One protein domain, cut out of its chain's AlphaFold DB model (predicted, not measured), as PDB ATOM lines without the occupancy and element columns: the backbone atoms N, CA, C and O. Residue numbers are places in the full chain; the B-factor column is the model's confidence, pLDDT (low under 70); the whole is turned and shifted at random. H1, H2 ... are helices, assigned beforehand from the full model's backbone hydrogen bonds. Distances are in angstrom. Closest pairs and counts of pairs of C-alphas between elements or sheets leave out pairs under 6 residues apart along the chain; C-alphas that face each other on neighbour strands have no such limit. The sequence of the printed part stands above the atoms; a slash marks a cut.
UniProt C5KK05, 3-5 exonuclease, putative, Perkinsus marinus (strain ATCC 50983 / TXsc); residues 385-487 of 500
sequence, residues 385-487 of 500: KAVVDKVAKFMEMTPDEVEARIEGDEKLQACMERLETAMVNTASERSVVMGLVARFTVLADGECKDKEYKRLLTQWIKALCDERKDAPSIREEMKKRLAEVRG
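This is residues 385 to 487 of the 500 residues of the protein "3-5 exonuclease, putative" of Perkinsus marinus (strain ATCC 50983 / TXsc) (UniProt C5KK05). The long helix H4 runs through the middle of the domain, with the first three helices, H1, H2 and H3, grouped on one side of it and the helical hairpin of H5 and H6 on the other. H1, H3 and H5 pack on H4 itself; H2 packs on H1 about perpendicular to it and meets H3 only at the corner by their link, and H6 packs on H5, away from most of H4. The printed part has 103 residues with six named helices, H1 to H6 in order along the chain, and no named strand; the class is all helix. The whole is compact, with a radius of gyration of the C-alphas of 13.6 A, and spans 40 by 30 by 22 A.

H1 takes residues 385 to 395 and is 15.1 A long from first to last C-alpha; C-alpha 385 stands at (102.883, -19.284, -231.109). H2, residues 399 to 407, measures 12.5 A, and H3, residues 410 to 416, measures 9.9 A. H4, residues 427 to 445, is the longest helix at 26.5 A, from C-alpha 427 at (96.593, -4.457, -223.007). H5, residues 451 to 465, is 21.6 A long. H6, residues 471 to 486, is 22.6 A long and ends with C-alpha 486 at (68.820, -24.182, -229.001).

H4 is the hub, touching three other helices. With residues 433 to 441 alone it touches H1, the same way at a steep tilt of 42 degrees; the closest C-alphas, of Val 391 and Val 437, are 6.6 A apart. H3 and H4 form a helical hairpin at a shallow tilt of 32 degrees, closest at the C-alphas of Cys 415 and Val 432, 5.9 A; H4 touches H3 with residues 432 to 439 alone. H4 and H5 form another, at a steep tilt of 42 degrees, closest at the C-alphas of Met 434 and Ile 461, 6.2 A; H4 touches H5 with residues 430 to 438 alone. H1 and H2 touch about perpendicular, at 83 degrees, closest at the C-alphas of Ala 392 and Pro 399, 5.4 A. H2 and H3 touch only at the corner by their link, with the C-alphas of Ile 406 and Leu 412 closest at 5.0 A. H2 and H4 are near each other. H5 and H6 touch as a third helical hairpin at a shallow tilt of 25 degrees, closest at the C-alphas of Ala 463 and Ala 471, 4.9 A. H4 and H6 are close but not clearly touching, at 7.7 A between the C-alphas of Asp 445 and Leu 482. H1 and H5 are only just apart, at 8.1 A. In H1, H2, H3, H4, H5 and H6 every O i to N i+4 pair is within hydrogen-bond range.

The C-alphas of Met 423 and Gly 487, the two farthest apart, are 42.3 A apart. The printed part has no cut. The link from H3 to H4, 10 residues, is short but not tight; the other four links are tight. The mean pLDDT of the printed part is 82.9; residues 420 to 423, 425, 427 to 428 and 446 to 447 are under 70.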
ATOM      1  N   LYS A 385     102.996 -17.939-231.667       84.81
ATOM      2  CA  LYS A 385     102.883 -19.284-231.109       84.81
ATOM      3  C   LYS A 385     102.340 -19.247-229.682       84.81
ATOM      4  O   LYS A 385     101.334 -19.895-229.419       84.81
ATOM      5  N   ALA A 386     102.916 -18.438-228.793       85.25
ATOM      6  CA  ALA A 386     102.418 -18.275-227.427       85.25
ATOM      7  C   ALA A 386     100.939 -17.842-227.365       85.25
ATOM      8  O   ALA A 386     100.201 -18.299-226.489       85.25
ATOM      9  N   VAL A 387     100.474 -16.995-228.292       87.31
ATOM     10  CA  VAL A 387      99.055 -16.606-228.373       87.31
ATOM     11  C   VAL A 387      98.171 -17.722-228.927       87.31
ATOM     12  O   VAL A 387      97.095 -17.949-228.376       87.31
ATOM     13  N   VAL A 388      98.616 -18.454-229.950       89.75
ATOM     14  CA  VAL A 388      97.908 -19.631-230.479       89.75
ATOM     15  C   VAL A 388      97.794 -20.719-229.409       89.75
ATOM     16  O   VAL A 388      96.688 -21.186-229.156       89.75
ATOM     17  N   ASP A 389      98.875 -21.035-228.690       88.56
ATOM     18  CA  ASP A 389      98.880 -21.968-227.555       88.56
ATOM     19  C   ASP A 389      97.911 -21.507-226.439       88.56
ATOM     20  O   ASP A 389      97.188 -22.317-225.846       88.56
ATOM     21  N   LYS A 390      97.834 -20.192-226.169       87.38
ATOM     22  CA  LYS A 390      96.910 -19.611-225.175       87.38
ATOM     23  C   LYS A 390      95.444 -19.683-225.631       87.38
ATOM     24  O   LYS A 390      94.581 -20.013-224.816       87.38
ATOM     25  N   VAL A 391      95.153 -19.446-226.913       89.00
ATOM     26  CA  VAL A 391      93.804 -19.577-227.500       89.00
ATOM     27  C   VAL A 391      93.373 -21.043-227.596       89.00
ATOM     28  O   VAL A 391      92.248 -21.354-227.216       89.00
ATOM     29  N   ALA A 392      94.262 -21.952-228.000       88.94
ATOM     30  CA  ALA A 392      94.028 -23.397-228.031       88.94
ATOM     31  C   ALA A 392      93.609 -23.922-226.647       88.94
ATOM     32  O   ALA A 392      92.555 -24.546-226.498       88.94
ATOM     33  N   LYS A 393      94.356 -23.539-225.600       86.75
ATOM     34  CA  LYS A 393      94.021 -23.834-224.197       86.75
ATOM     35  C   LYS A 393      92.665 -23.265-223.756       86.75
ATOM     36  O   LYS A 393      91.972 -23.906-222.973       86.75
ATOM     37  N   PHE A 394      92.293 -22.067-224.210       84.81
ATOM     38  CA  PHE A 394      91.010 -21.439-223.867       84.81
ATOM     39  C   PHE A 394      89.812 -22.051-224.601       84.81
ATOM     40  O   PHE A 394      88.732 -22.158-224.018       84.81
ATOM     41  N   MET A 395      89.998 -22.443-225.862       84.75
ATOM     42  CA  MET A 395      88.951 -23.009-226.712       84.75
ATOM     43  C   MET A 395      88.796 -24.528-226.578       84.75
ATOM     44  O   MET A 395      87.846 -25.067-227.139       84.75
ATOM     45  N   GLU A 396      89.685 -25.200-225.835       87.12
ATOM     46  CA  GLU A 396      89.766 -26.670-225.724       87.12
ATOM     47  C   GLU A 396      90.022 -27.340-227.089       87.12
ATOM     48  O   GLU A 396      89.393 -28.329-227.456       87.12
ATOM     49  N   MET A 397      90.971 -26.769-227.838       88.00
ATOM     50  CA  MET A 397      91.400 -27.195-229.177       88.00
ATOM     51  C   MET A 397      92.916 -27.442-229.217       88.00
ATOM     52  O   MET A 397      93.643 -27.029-228.311       88.00
ATOM     53  N   THR A 398      93.417 -28.068-230.282       92.69
ATOM     54  CA  THR A 398      94.861 -28.100-230.584       92.69
ATOM     55  C   THR A 398      95.340 -26.796-231.250       92.69
ATOM     56  O   THR A 398      94.534 -26.094-231.869       92.69
ATOM     57  N   PRO A 399      96.645 -26.454-231.170       92.56
ATOM     58  CA  PRO A 399      97.226 -25.326-231.907       92.56
ATOM     59  C   PRO A 399      96.976 -25.391-233.422       92.56
ATOM     60  O   PRO A 399      96.589 -24.391-234.021       92.56
ATOM     61  N   ASP A 400      97.108 -26.577-234.023       90.44
ATOM     62  CA  ASP A 400      96.950 -26.774-235.469       90.44
ATOM     63  C   ASP A 400      95.502 -26.511-235.932       90.44
ATOM     64  O   ASP A 400      95.277 -25.891-236.970       90.44
ATOM     65  N   GLU A 401      94.496 -26.900-235.135       88.50
ATOM     66  CA  GLU A 401      93.091 -26.564-235.407       88.50
ATOM     67  C   GLU A 401      92.779 -25.071-235.215       88.50
ATOM     68  O   GLU A 401      91.849 -24.552-235.839       88.50
ATOM     69  N   VAL A 402      93.509 -24.378-234.334       89.94
ATOM     70  CA  VAL A 402      93.392 -22.923-234.165       89.94
ATOM     71  C   VAL A 402      93.957 -22.217-235.397       89.94
ATOM     72  O   VAL A 402      93.269 -21.370-235.965       89.94
ATOM     73  N   GLU A 403      95.140 -22.610-235.872       89.81
ATOM     74  CA  GLU A 403      95.756 -22.034-237.076       89.81
ATOM     75  C   GLU A 403      94.934 -22.325-238.341       89.81
ATOM     76  O   GLU A 403      94.609 -21.399-239.082       89.81
ATOM     77  N   ALA A 404      94.463 -23.561-238.541       86.50
ATOM     78  CA  ALA A 404      93.614 -23.905-239.687       86.50
ATOM     79  C   ALA A 404      92.286 -23.116-239.719       86.50
ATOM     80  O   ALA A 404      91.771 -22.796-240.794       86.50
ATOM     81  N   ARG A 405      91.719 -22.757-238.554       87.81
ATOM     82  CA  ARG A 405      90.538 -21.872-238.488       87.81
ATOM     83  C   ARG A 405      90.886 -20.393-238.653       87.81
ATOM     84  O   ARG A 405      90.058 -19.665-239.191       87.81
ATOM     85  N   ILE A 406      92.075 -19.954-238.235       85.56
ATOM     86  CA  ILE A 406      92.588 -18.607-238.534       85.56
ATOM     87  C   ILE A 406      92.727 -18.430-240.048       85.56
ATOM     88  O   ILE A 406      92.224 -17.449-240.586       85.56
ATOM     89  N   GLU A 407      93.338 -19.390-240.742       83.75
ATOM     90  CA  GLU A 407      93.497 -19.354-242.200       83.75
ATOM     91  C   GLU A 407      92.142 -19.344-242.931       83.75
ATOM     92  O   GLU A 407      92.003 -18.659-243.943       83.75
ATOM     93  N   GLY A 408      91.121 -20.013-242.386       76.62
ATOM     94  CA  GLY A 408      89.773 -20.086-242.960       76.62
ATOM     95  C   GLY A 408      88.815 -18.911-242.689       76.62
ATOM     96  O   GLY A 408      87.705 -18.935-243.221       76.62
ATOM     97  N   ASP A 409      89.169 -17.902-241.878       83.31
ATOM     98  CA  ASP A 409      88.251 -16.806-241.506       83.31
ATOM     99  C   ASP A 409      88.923 -15.422-241.532       83.31
ATOM    100  O   ASP A 409      89.733 -15.093-240.669       83.31
ATOM    101  N   GLU A 410      88.510 -14.552-242.463       73.81
ATOM    102  CA  GLU A 410      89.050 -13.187-242.629       73.81
ATOM    103  C   GLU A 410      89.066 -12.356-241.330       73.81
ATOM    104  O   GLU A 410      89.922 -11.490-241.145       73.81
ATOM    105  N   LYS A 411      88.122 -12.589-240.405       76.44
ATOM    106  CA  LYS A 411      88.047 -11.839-239.141       76.44
ATOM    107  C   LYS A 411      89.004 -12.404-238.093       76.44
ATOM    108  O   LYS A 411      89.444 -11.633-237.241       76.44
ATOM    109  N   LEU A 412      89.354 -13.692-238.153       84.19
ATOM    110  CA  LEU A 412      90.462 -14.271-237.389       84.19
ATOM    111  C   LEU A 412      91.820 -13.850-237.967       84.19
ATOM    112  O   LEU A 412      92.676 -13.424-237.192       84.19
ATOM    113  N   GLN A 413      91.988 -13.832-239.295       77.75
ATOM    114  CA  GLN A 413      93.174 -13.250-239.943       77.75
ATOM    115  C   GLN A 413      93.386 -11.797-239.478       77.75
ATOM    116  O   GLN A 413      94.412 -11.482-238.878       77.75
ATOM    117  N   ALA A 414      92.358 -10.944-239.570       71.75
ATOM    118  CA  ALA A 414      92.381  -9.561-239.071       71.75
ATOM    119  C   ALA A 414      92.465  -9.416-237.527       71.75
ATOM    120  O   ALA A 414      92.510  -8.298-236.996       71.75
ATOM    121  N   CYS A 415      92.473 -10.515-236.766       78.50
ATOM    122  CA  CYS A 415      92.925 -10.519-235.371       78.50
ATOM    123  C   CYS A 415      94.430 -10.795-235.273       78.50
ATOM    124  O   CYS A 415      95.109 -10.075-234.545       78.50
ATOM    125  N   MET A 416      94.956 -11.764-236.025       81.44
ATOM    126  CA  MET A 416      96.386 -12.099-236.034       81.44
ATOM    127  C   MET A 416      97.257 -10.996-236.653       81.44
ATOM    128  O   MET A 416      98.312 -10.691-236.109       81.44
ATOM    129  N   GLU A 417      96.777 -10.289-237.678       73.00
ATOM    130  CA  GLU A 417      97.420  -9.072-238.215       73.00
ATOM    131  C   GLU A 417      97.634  -7.988-237.141       73.00
ATOM    132  O   GLU A 417      98.584  -7.206-237.179       73.00
ATOM    133  N   ARG A 418      96.743  -7.926-236.141       72.81
ATOM    134  CA  ARG A 418      96.875  -6.995-235.011       72.81
ATOM    135  C   ARG A 418      97.849  -7.501-233.946       72.81
ATOM    136  O   ARG A 418      98.232  -6.709-233.093       72.81
ATOM    137  N   LEU A 419      98.264  -8.768-234.000       75.88
ATOM    138  CA  LEU A 419      99.267  -9.343-233.107       75.88
ATOM    139  C   LEU A 419     100.696  -8.965-233.515       75.88
ATOM    140  O   LEU A 419     101.502  -8.648-232.647       75.88
ATOM    141  N   GLU A 420     100.975  -8.897-234.822       66.81
ATOM    142  CA  GLU A 420     102.262  -8.447-235.397       66.81
ATOM    143  C   GLU A 420     102.702  -7.073-234.856       66.81
ATOM    144  O   GLU A 420     103.891  -6.760-234.770       66.81
ATOM    145  N   THR A 421     101.709  -6.271-234.463       60.72
ATOM    146  CA  THR A 421     101.841  -4.921-233.917       60.72
ATOM    147  C   THR A 421     101.252  -4.789-232.504       60.72
ATOM    148  O   THR A 421     100.850  -3.698-232.107       60.72
ATOM    149  N   ALA A 422     101.192  -5.885-231.739       67.38
ATOM    150  CA  ALA A 422     100.879  -5.907-230.309       67.38
ATOM    151  C   ALA A 422     102.127  -6.291-229.498       67.38
ATOM    152  O   ALA A 422     102.977  -7.033-229.980       67.38
ATOM    153  N   MET A 423     102.239  -5.822-228.253       68.88
ATOM    154  CA  MET A 423     103.354  -6.179-227.361       68.88
ATOM    155  C   MET A 423     102.957  -7.241-226.342       68.88
ATOM    156  O   MET A 423     101.882  -7.156-225.739       68.88
ATOM    157  N   VAL A 424     103.879  -8.168-226.088       70.44
ATOM    158  CA  VAL A 424     103.712  -9.259-225.120       70.44
ATOM    159  C   VAL A 424     103.334  -8.754-223.716       70.44
ATOM    160  O   VAL A 424     103.872  -7.755-223.236       70.44
ATOM    161  N   ASN A 425     102.392  -9.428-223.051       69.69
ATOM    162  CA  ASN A 425     101.819  -9.097-221.733       69.69
ATOM    163  C   ASN A 425     101.059  -7.749-221.618       69.69
ATOM    164  O   ASN A 425     100.602  -7.379-220.526       69.69
ATOM    165  N   THR A 426     100.870  -6.994-222.705       70.12
ATOM    166  CA  THR A 426     100.210  -5.671-222.663       70.12
ATOM    167  C   THR A 426      98.685  -5.734-222.833       70.12
ATOM    168  O   THR A 426      98.089  -6.777-223.103       70.12
ATOM    169  N   ALA A 427      98.016  -4.583-222.692       69.00
ATOM    170  CA  ALA A 427      96.593  -4.457-223.007       69.00
ATOM    171  C   ALA A 427      96.282  -4.693-224.502       69.00
ATOM    172  O   ALA A 427      95.181  -5.142-224.820       69.00
ATOM    173  N   SER A 428      97.244  -4.440-225.403       68.75
ATOM    174  CA  SER A 428      97.084  -4.673-226.848       68.75
ATOM    175  C   SER A 428      96.971  -6.169-227.172       68.75
ATOM    176  O   SER A 428      95.990  -6.588-227.784       68.75
ATOM    177  N   GLU A 429      97.886  -6.993-226.651       80.00
ATOM    178  CA  GLU A 429      97.845  -8.457-226.757       80.00
ATOM    179  C   GLU A 429      96.556  -9.022-226.141       80.00
ATOM    180  O   GLU A 429      95.839  -9.776-226.803       80.00
ATOM    181  N   ARG A 430      96.183  -8.591-224.922       80.94
ATOM    182  CA  ARG A 430      94.902  -8.995-224.309       80.94
ATOM    183  C   ARG A 430      93.704  -8.663-225.206       80.94
ATOM    184  O   ARG A 430      92.787  -9.471-225.304       80.94
ATOM    185  N   SER A 431      93.707  -7.522-225.899       78.94
ATOM    186  CA  SER A 431      92.642  -7.146-226.842       78.94
ATOM    187  C   SER A 431      92.589  -8.043-228.091       78.94
ATOM    188  O   SER A 431      91.497  -8.342-228.580       78.94
ATOM    189  N   VAL A 432      93.738  -8.520-228.583       82.88
ATOM    190  CA  VAL A 432      93.797  -9.514-229.669       82.88
ATOM    191  C   VAL A 432      93.247 -10.863-229.199       82.88
ATOM    192  O   VAL A 432      92.343 -11.397-229.841       82.88
ATOM    193  N   VAL A 433      93.700 -11.364-228.045       85.94
ATOM    194  CA  VAL A 433      93.239 -12.637-227.455       85.94
ATOM    195  C   VAL A 433      91.727 -12.620-227.190       85.94
ATOM    196  O   VAL A 433      91.028 -13.550-227.592       85.94
ATOM    197  N   MET A 434      91.195 -11.535-226.609       84.50
ATOM    198  CA  MET A 434      89.747 -11.320-226.442       84.50
ATOM    199  C   MET A 434      88.991 -11.435-227.779       84.50
ATOM    200  O   MET A 434      87.922 -12.043-227.836       84.50
ATOM    201  N   GLY A 435      89.531 -10.837-228.849       84.19
ATOM    202  CA  GLY A 435      88.919 -10.827-230.181       84.19
ATOM    203  C   GLY A 435      88.924 -12.195-230.864       84.19
ATOM    204  O   GLY A 435      87.910 -12.581-231.445       84.19
ATOM    205  N   LEU A 436      90.029 -12.939-230.739       87.19
ATOM    206  CA  LEU A 436      90.139 -14.320-231.209       87.19
ATOM    207  C   LEU A 436      89.096 -15.195-230.513       87.19
ATOM    208  O   LEU A 436      88.203 -15.709-231.184       87.19
ATOM    209  N   VAL A 437      89.135 -15.292-229.177       87.12
ATOM    210  CA  VAL A 437      88.193 -16.124-228.402       87.12
ATOM    211  C   VAL A 437      86.742 -15.767-228.745       87.12
ATOM    212  O   VAL A 437      85.965 -16.657-229.077       87.12
ATOM    213  N   ALA A 438      86.387 -14.475-228.796       83.50
ATOM    214  CA  ALA A 438      85.045 -14.039-229.194       83.50
ATOM    215  C   ALA A 438      84.615 -14.562-230.579       83.50
ATOM    216  O   ALA A 438      83.479 -15.012-230.741       83.50
ATOM    217  N   ARG A 439      85.499 -14.508-231.586       87.25
ATOM    218  CA  ARG A 439      85.194 -14.980-232.946       87.25
ATOM    219  C   ARG A 439      85.130 -16.506-233.012       87.25
ATOM    220  O   ARG A 439      84.188 -17.015-233.614       87.25
ATOM    221  N   PHE A 440      86.045 -17.221-232.355       83.69
ATOM    222  CA  PHE A 440      86.007 -18.684-232.244       83.69
ATOM    223  C   PHE A 440      84.703 -19.173-231.586       83.69
ATOM    224  O   PHE A 440      84.064 -20.081-232.117       83.69
ATOM    225  N   THR A 441      84.254 -18.543-230.494       79.81
ATOM    226  CA  THR A 441      82.982 -18.899-229.842       79.81
ATOM    227  C   THR A 441      81.771 -18.575-230.723       79.81
ATOM    228  O   THR A 441      80.895 -19.416-230.871       79.81
ATOM    229  N   VAL A 442      81.729 -17.421-231.403       76.31
ATOM    230  CA  VAL A 442      80.635 -17.096-232.350       76.31
ATOM    231  C   VAL A 442      80.592 -18.047-233.558       76.31
ATOM    232  O   VAL A 442      79.515 -18.295-234.095       76.31
ATOM    233  N   LEU A 443      81.730 -18.599-233.990       78.81
ATOM    234  CA  LEU A 443      81.772 -19.606-235.057       78.81
ATOM    235  C   LEU A 443      81.261 -20.982-234.589       78.81
ATOM    236  O   LEU A 443      80.560 -21.645-235.347       78.81
ATOM    237  N   ALA A 444      81.561 -21.396-233.353       76.88
ATOM    238  CA  ALA A 444      81.064 -22.653-232.779       76.88
ATOM    239  C   ALA A 444      79.573 -22.584-232.390       76.88
ATOM    240  O   ALA A 444      78.793 -23.508-232.646       76.88
ATOM    241  N   ASP A 445      79.160 -21.462-231.806       76.88
ATOM    242  CA  ASP A 445      77.823 -21.306-231.234       76.88
ATOM    243  C   ASP A 445      76.802 -20.770-232.257       76.88
ATOM    244  O   ASP A 445      75.588 -20.797-232.015       76.88
ATOM    245  N   GLY A 446      77.286 -20.365-233.436       64.38
ATOM    246  CA  GLY A 446      76.539 -19.667-234.476       64.38
ATOM    247  C   GLY A 446      76.272 -18.206-234.107       64.38
ATOM    248  O   GLY A 446      76.584 -17.740-233.008       64.38
ATOM    249  N   GLU A 447      75.621 -17.454-235.001       66.12
ATOM    250  CA  GLU A 447      75.190 -16.079-234.700       66.12
ATOM    251  C   GLU A 447      73.951 -16.042-233.782       66.12
ATOM    252  O   GLU A 447      72.927 -15.435-234.103       66.12
ATOM    253  N   CYS A 448      74.049 -16.686-232.614       71.31
ATOM    254  CA  CYS A 448      73.044 -16.655-231.557       71.31
ATOM    255  C   CYS A 448      72.639 -15.202-231.263       71.31
ATOM    256  O   CYS A 448      73.487 -14.331-231.047       71.31
ATOM    257  N   LYS A 449      71.332 -14.911-231.294       78.38
ATOM    258  CA  LYS A 449      70.789 -13.547-231.138       78.38
ATOM    259  C   LYS A 449      70.284 -13.251-229.723       78.38
ATOM    260  O   LYS A 449      69.903 -12.110-229.462       78.38
ATOM    261  N   ASP A 450      70.330 -14.227-228.814       86.81
ATOM    262  CA  ASP A 450      69.956 -14.038-227.412       86.81
ATOM    263  C   ASP A 450      70.855 -12.991-226.732       86.81
ATOM    264  O   ASP A 450      72.083 -12.991-226.870       86.81
ATOM    265  N   LYS A 451      70.226 -12.058-226.012       85.62
ATOM    266  CA  LYS A 451      70.930 -10.942-225.366       85.62
ATOM    267  C   LYS A 451      71.702 -11.391-224.131       85.62
ATOM    268  O   LYS A 451      72.742 -10.809-223.834       85.62
ATOM    269  N   GLU A 452      71.203 -12.406-223.433       89.38
ATOM    270  CA  GLU A 452      71.762 -12.854-222.163       89.38
ATOM    271  C   GLU A 452      72.988 -13.743-222.378       89.38
ATOM    272  O   GLU A 452      74.034 -13.486-221.789       89.38
ATOM    273  N   TYR A 453      72.930 -14.660-223.345       88.00
ATOM    274  CA  TYR A 453      74.099 -15.360-223.874       88.00
ATOM    275  C   TYR A 453      75.224 -14.379-224.270       88.00
ATOM    276  O   TYR A 453      76.360 -14.538-223.828       88.00
ATOM    277  N   LYS A 454      74.928 -13.289-225.001       84.06
ATOM    278  CA  LYS A 454      75.939 -12.262-225.348       84.06
ATOM    279  C   LYS A 454      76.475 -11.495-224.134       84.06
ATOM    280  O   LYS A 454      77.644 -11.098-224.127       84.06
ATOM    281  N   ARG A 455      75.648 -11.284-223.106       90.06
ATOM    282  CA  ARG A 455      76.048 -10.668-221.829       90.06
ATOM    283  C   ARG A 455      77.021 -11.576-221.068       90.06
ATOM    284  O   ARG A 455      78.054 -11.090-220.608       90.06
ATOM    285  N   LEU A 456      76.716 -12.873-220.993       89.38
ATOM    286  CA  LEU A 456      77.539 -13.907-220.359       89.38
ATOM    287  C   LEU A 456      78.854 -14.130-221.118       89.38
ATOM    288  O   LEU A 456      79.908 -14.074-220.498       89.38
ATOM    289  N   LEU A 457      78.816 -14.248-222.449       87.31
ATOM    290  CA  LEU A 457      79.995 -14.330-223.321       87.31
ATOM    291  C   LEU A 457      80.968 -13.170-223.069       87.31
ATOM    292  O   LEU A 457      82.154 -13.379-222.826       87.31
ATOM    293  N   THR A 458      80.451 -11.939-223.037       85.44
ATOM    294  CA  THR A 458      81.261 -10.737-222.775       85.44
ATOM    295  C   THR A 458      81.908 -10.759-221.381       85.44
ATOM    296  O   THR A 458      83.039 -10.302-221.214       85.44
ATOM    297  N   GLN A 459      81.210 -11.296-220.374       89.06
ATOM    298  CA  GLN A 459      81.737 -11.445-219.012       89.06
ATOM    299  C   GLN A 459      82.760 -12.578-218.908       89.06
ATOM    300  O   GLN A 459      83.792 -12.388-218.266       89.06
ATOM    301  N   TRP A 460      82.510 -13.715-219.563       90.44
ATOM    302  CA  TRP A 460      83.403 -14.867-219.566       90.44
ATOM    303  C   TRP A 460      84.752 -14.523-220.189       90.44
ATOM    304  O   TRP A 460      85.767 -14.677-219.517       90.44
ATOM    305  N   ILE A 461      84.776 -13.999-221.421       85.38
ATOM    306  CA  ILE A 461      86.039 -13.716-222.125       85.38
ATOM    307  C   ILE A 461      86.864 -12.687-221.337       85.38
ATOM    308  O   ILE A 461      88.077 -12.848-221.196       85.38
ATOM    309  N   LYS A 462      86.209 -11.677-220.739       84.00
ATOM    310  CA  LYS A 462      86.889 -10.729-219.850       84.00
ATOM    311  C   LYS A 462      87.459 -11.423-218.611       84.00
ATOM    312  O   LYS A 462      88.637 -11.253-218.324       84.00
ATOM    313  N   ALA A 463      86.658 -12.209-217.891       86.75
ATOM    314  CA  ALA A 463      87.123 -12.917-216.700       86.75
ATOM    315  C   ALA A 463      88.268 -13.897-217.012       86.75
ATOM    316  O   ALA A 463      89.177 -14.048-216.201       86.75
ATOM    317  N   LEU A 464      88.249 -14.510-218.197       83.81
ATOM    318  CA  LEU A 464      89.278 -15.409-218.707       83.81
ATOM    319  C   LEU A 464      90.597 -14.672-219.001       83.81
ATOM    320  O   LEU A 464      91.660 -15.149-218.614       83.81
ATOM    321  N   CYS A 465      90.534 -13.494-219.632       78.19
ATOM    322  CA  CYS A 465      91.715 -12.676-219.944       78.19
ATOM    323  C   CYS A 465      92.255 -11.883-218.738       78.19
ATOM    324  O   CYS A 465      93.437 -11.543-218.721       78.19
ATOM    325  N   ASP A 466      91.415 -11.631-217.729       81.88
ATOM    326  CA  ASP A 466      91.801 -11.141-216.396       81.88
ATOM    327  C   ASP A 466      92.261 -12.303-215.463       81.88
ATOM    328  O   ASP A 466      92.474 -12.088-214.271       81.88
ATOM    329  N   GLU A 467      92.364 -13.540-215.981       82.56
ATOM    330  CA  GLU A 467      92.750 -14.792-215.290       82.56
ATOM    331  C   GLU A 467      91.997 -15.055-213.959       82.56
ATOM    332  O   GLU A 467      92.510 -15.636-212.998       82.56
ATOM    333  N   ARG A 468      90.725 -14.639-213.899       86.75
ATOM    334  CA  ARG A 468      89.883 -14.707-212.698       86.75
ATOM    335  C   ARG A 468      89.317 -16.101-212.438       86.75
ATOM    336  O   ARG A 468      88.831 -16.791-213.334       86.75
ATOM    337  N   LYS A 469      89.247 -16.454-211.151       87.75
ATOM    338  CA  LYS A 469      88.728 -17.741-210.647       87.75
ATOM    339  C   LYS A 469      87.259 -18.024-210.992       87.75
ATOM    340  O   LYS A 469      86.858 -19.180-210.945       87.75
ATOM    341  N   ASP A 470      86.462 -17.007-211.320       89.50
ATOM    342  CA  ASP A 470      85.051 -17.159-211.688       89.50
ATOM    343  C   ASP A 470      84.816 -17.397-213.190       89.50
ATOM    344  O   ASP A 470      83.712 -17.785-213.568       89.50
ATOM    345  N   ALA A 471      85.840 -17.267-214.044       87.69
ATOM    346  CA  ALA A 471      85.702 -17.493-215.485       87.69
ATOM    347  C   ALA A 471      85.091 -18.869-215.853       87.69
ATOM    348  O   ALA A 471      84.179 -18.884-216.682       87.69
ATOM    349  N   PRO A 472      85.470 -20.010-215.232       88.69
ATOM    350  CA  PRO A 472      84.819 -21.294-215.512       88.69
ATOM    351  C   PRO A 472      83.320 -21.286-215.180       88.69
ATOM    352  O   PRO A 472      82.517 -21.788-215.958       88.69
ATOM    353  N   SER A 473      82.922 -20.645-214.074       91.31
ATOM    354  CA  SER A 473      81.512 -20.566-213.668       91.31
ATOM    355  C   SER A 473      80.663 -19.759-214.653       91.31
ATOM    356  O   SER A 473      79.501 -20.096-214.865       91.31
ATOM    357  N   ILE A 474      81.226 -18.709-215.261       91.31
ATOM    358  CA  ILE A 474      80.525 -17.917-216.282       91.31
ATOM    359  C   ILE A 474      80.431 -18.710-217.597       91.31
ATOM    360  O   ILE A 474      79.412 -18.628-218.280       91.31
ATOM    361  N   ARG A 475      81.448 -19.524-217.935       89.44
ATOM    362  CA  ARG A 475      81.424 -20.396-219.122       89.44
ATOM    363  C   ARG A 475      80.321 -21.452-219.048       89.44
ATOM    364  O   ARG A 475      79.631 -21.659-220.041       89.44
ATOM    365  N   GLU A 476      80.121 -22.086-217.893       90.00
ATOM    366  CA  GLU A 476      79.072 -23.105-217.753       90.00
ATOM    367  C   GLU A 476      77.658 -22.503-217.775       90.00
ATOM    368  O   GLU A 476      76.784 -23.048-218.447       90.00
ATOM    369  N   GLU A 477      77.428 -21.334-217.159       92.88
ATOM    370  CA  GLU A 477      76.133 -20.642-217.285       92.88
ATOM    371  C   GLU A 477      75.886 -20.162-218.732       92.88
ATOM    372  O   GLU A 477      74.765 -20.240-219.231       92.88
ATOM    373  N   MET A 478      76.937 -19.748-219.455       90.75
ATOM    374  CA  MET A 478      76.864 -19.415-220.884       90.75
ATOM    375  C   MET A 478      76.494 -20.633-221.751       90.75
ATOM    376  O   MET A 478      75.608 -20.516-222.597       90.75
ATOM    377  N   LYS A 479      77.124 -21.798-221.526       87.94
ATOM    378  CA  LYS A 479      76.788 -23.067-222.205       87.94
ATOM    379  C   LYS A 479      75.343 -23.480-221.932       87.94
ATOM    380  O   LYS A 479      74.602 -23.764-222.869       87.94
ATOM    381  N   LYS A 480      74.925 -23.464-220.661       90.56
ATOM    382  CA  LYS A 480      73.547 -23.762-220.246       90.56
ATOM    383  C   LYS A 480      72.551 -22.840-220.954       90.56
ATOM    384  O   LYS A 480      71.599 -23.323-221.561       90.56
ATOM    385  N   ARG A 481      72.810 -21.527-220.959       91.38
ATOM    386  CA  ARG A 481      71.961 -20.549-221.651       91.38
ATOM    387  C   ARG A 481      71.896 -20.784-223.165       91.38
ATOM    388  O   ARG A 481      70.860 -20.529-223.772       91.38
ATOM    389  N   LEU A 482      72.970 -21.275-223.783       86.62
ATOM    390  CA  LEU A 482      72.970 -21.638-225.201       86.62
ATOM    391  C   LEU A 482      72.111 -22.885-225.476       86.62
ATOM    392  O   LEU A 482      71.342 -22.868-226.434       86.62
ATOM    393  N   ALA A 483      72.189 -23.918-224.630       86.19
ATOM    394  CA  ALA A 483      71.353 -25.119-224.741       86.19
ATOM    395  C   ALA A 483      69.854 -24.790-224.585       86.19
ATOM    396  O   ALA A 483      69.053 -25.181-225.434       86.19
ATOM    397  N   GLU A 484      69.490 -23.966-223.588       86.75
ATOM    398  CA  GLU A 484      68.130 -23.418-223.412       86.75
ATOM    399  C   GLU A 484      67.607 -22.720-224.684       86.75
ATOM    400  O   GLU A 484      66.428 -22.822-225.019       86.75
ATOM    401  N   VAL A 485      68.475 -21.986-225.392       85.62
ATOM    402  CA  VAL A 485      68.126 -21.220-226.602       85.62
ATOM    403  C   VAL A 485      68.083 -22.093-227.862       85.62
ATOM    404  O   VAL A 485      67.357 -21.761-228.801       85.62
ATOM    405  N   ARG A 486      68.832 -23.201-227.900       81.44
ATOM    406  CA  ARG A 486      68.820 -24.182-229.001       81.44
ATOM    407  C   ARG A 486      67.697 -25.216-228.883       81.44
ATOM    408  O   ARG A 486      67.249 -25.724-229.906       81.44
ATOM    409  N   GLY A 487      67.217 -25.483-227.667       70.75
ATOM    410  CA  GLY A 487      66.258 -26.552-227.379       70.75
ATOM    411  C   GLY A 487      66.914 -27.910-227.097       70.75
ATOM    412  O   GLY A 487      66.225 -28.928-227.141       70.75
TER     413      GLY A 487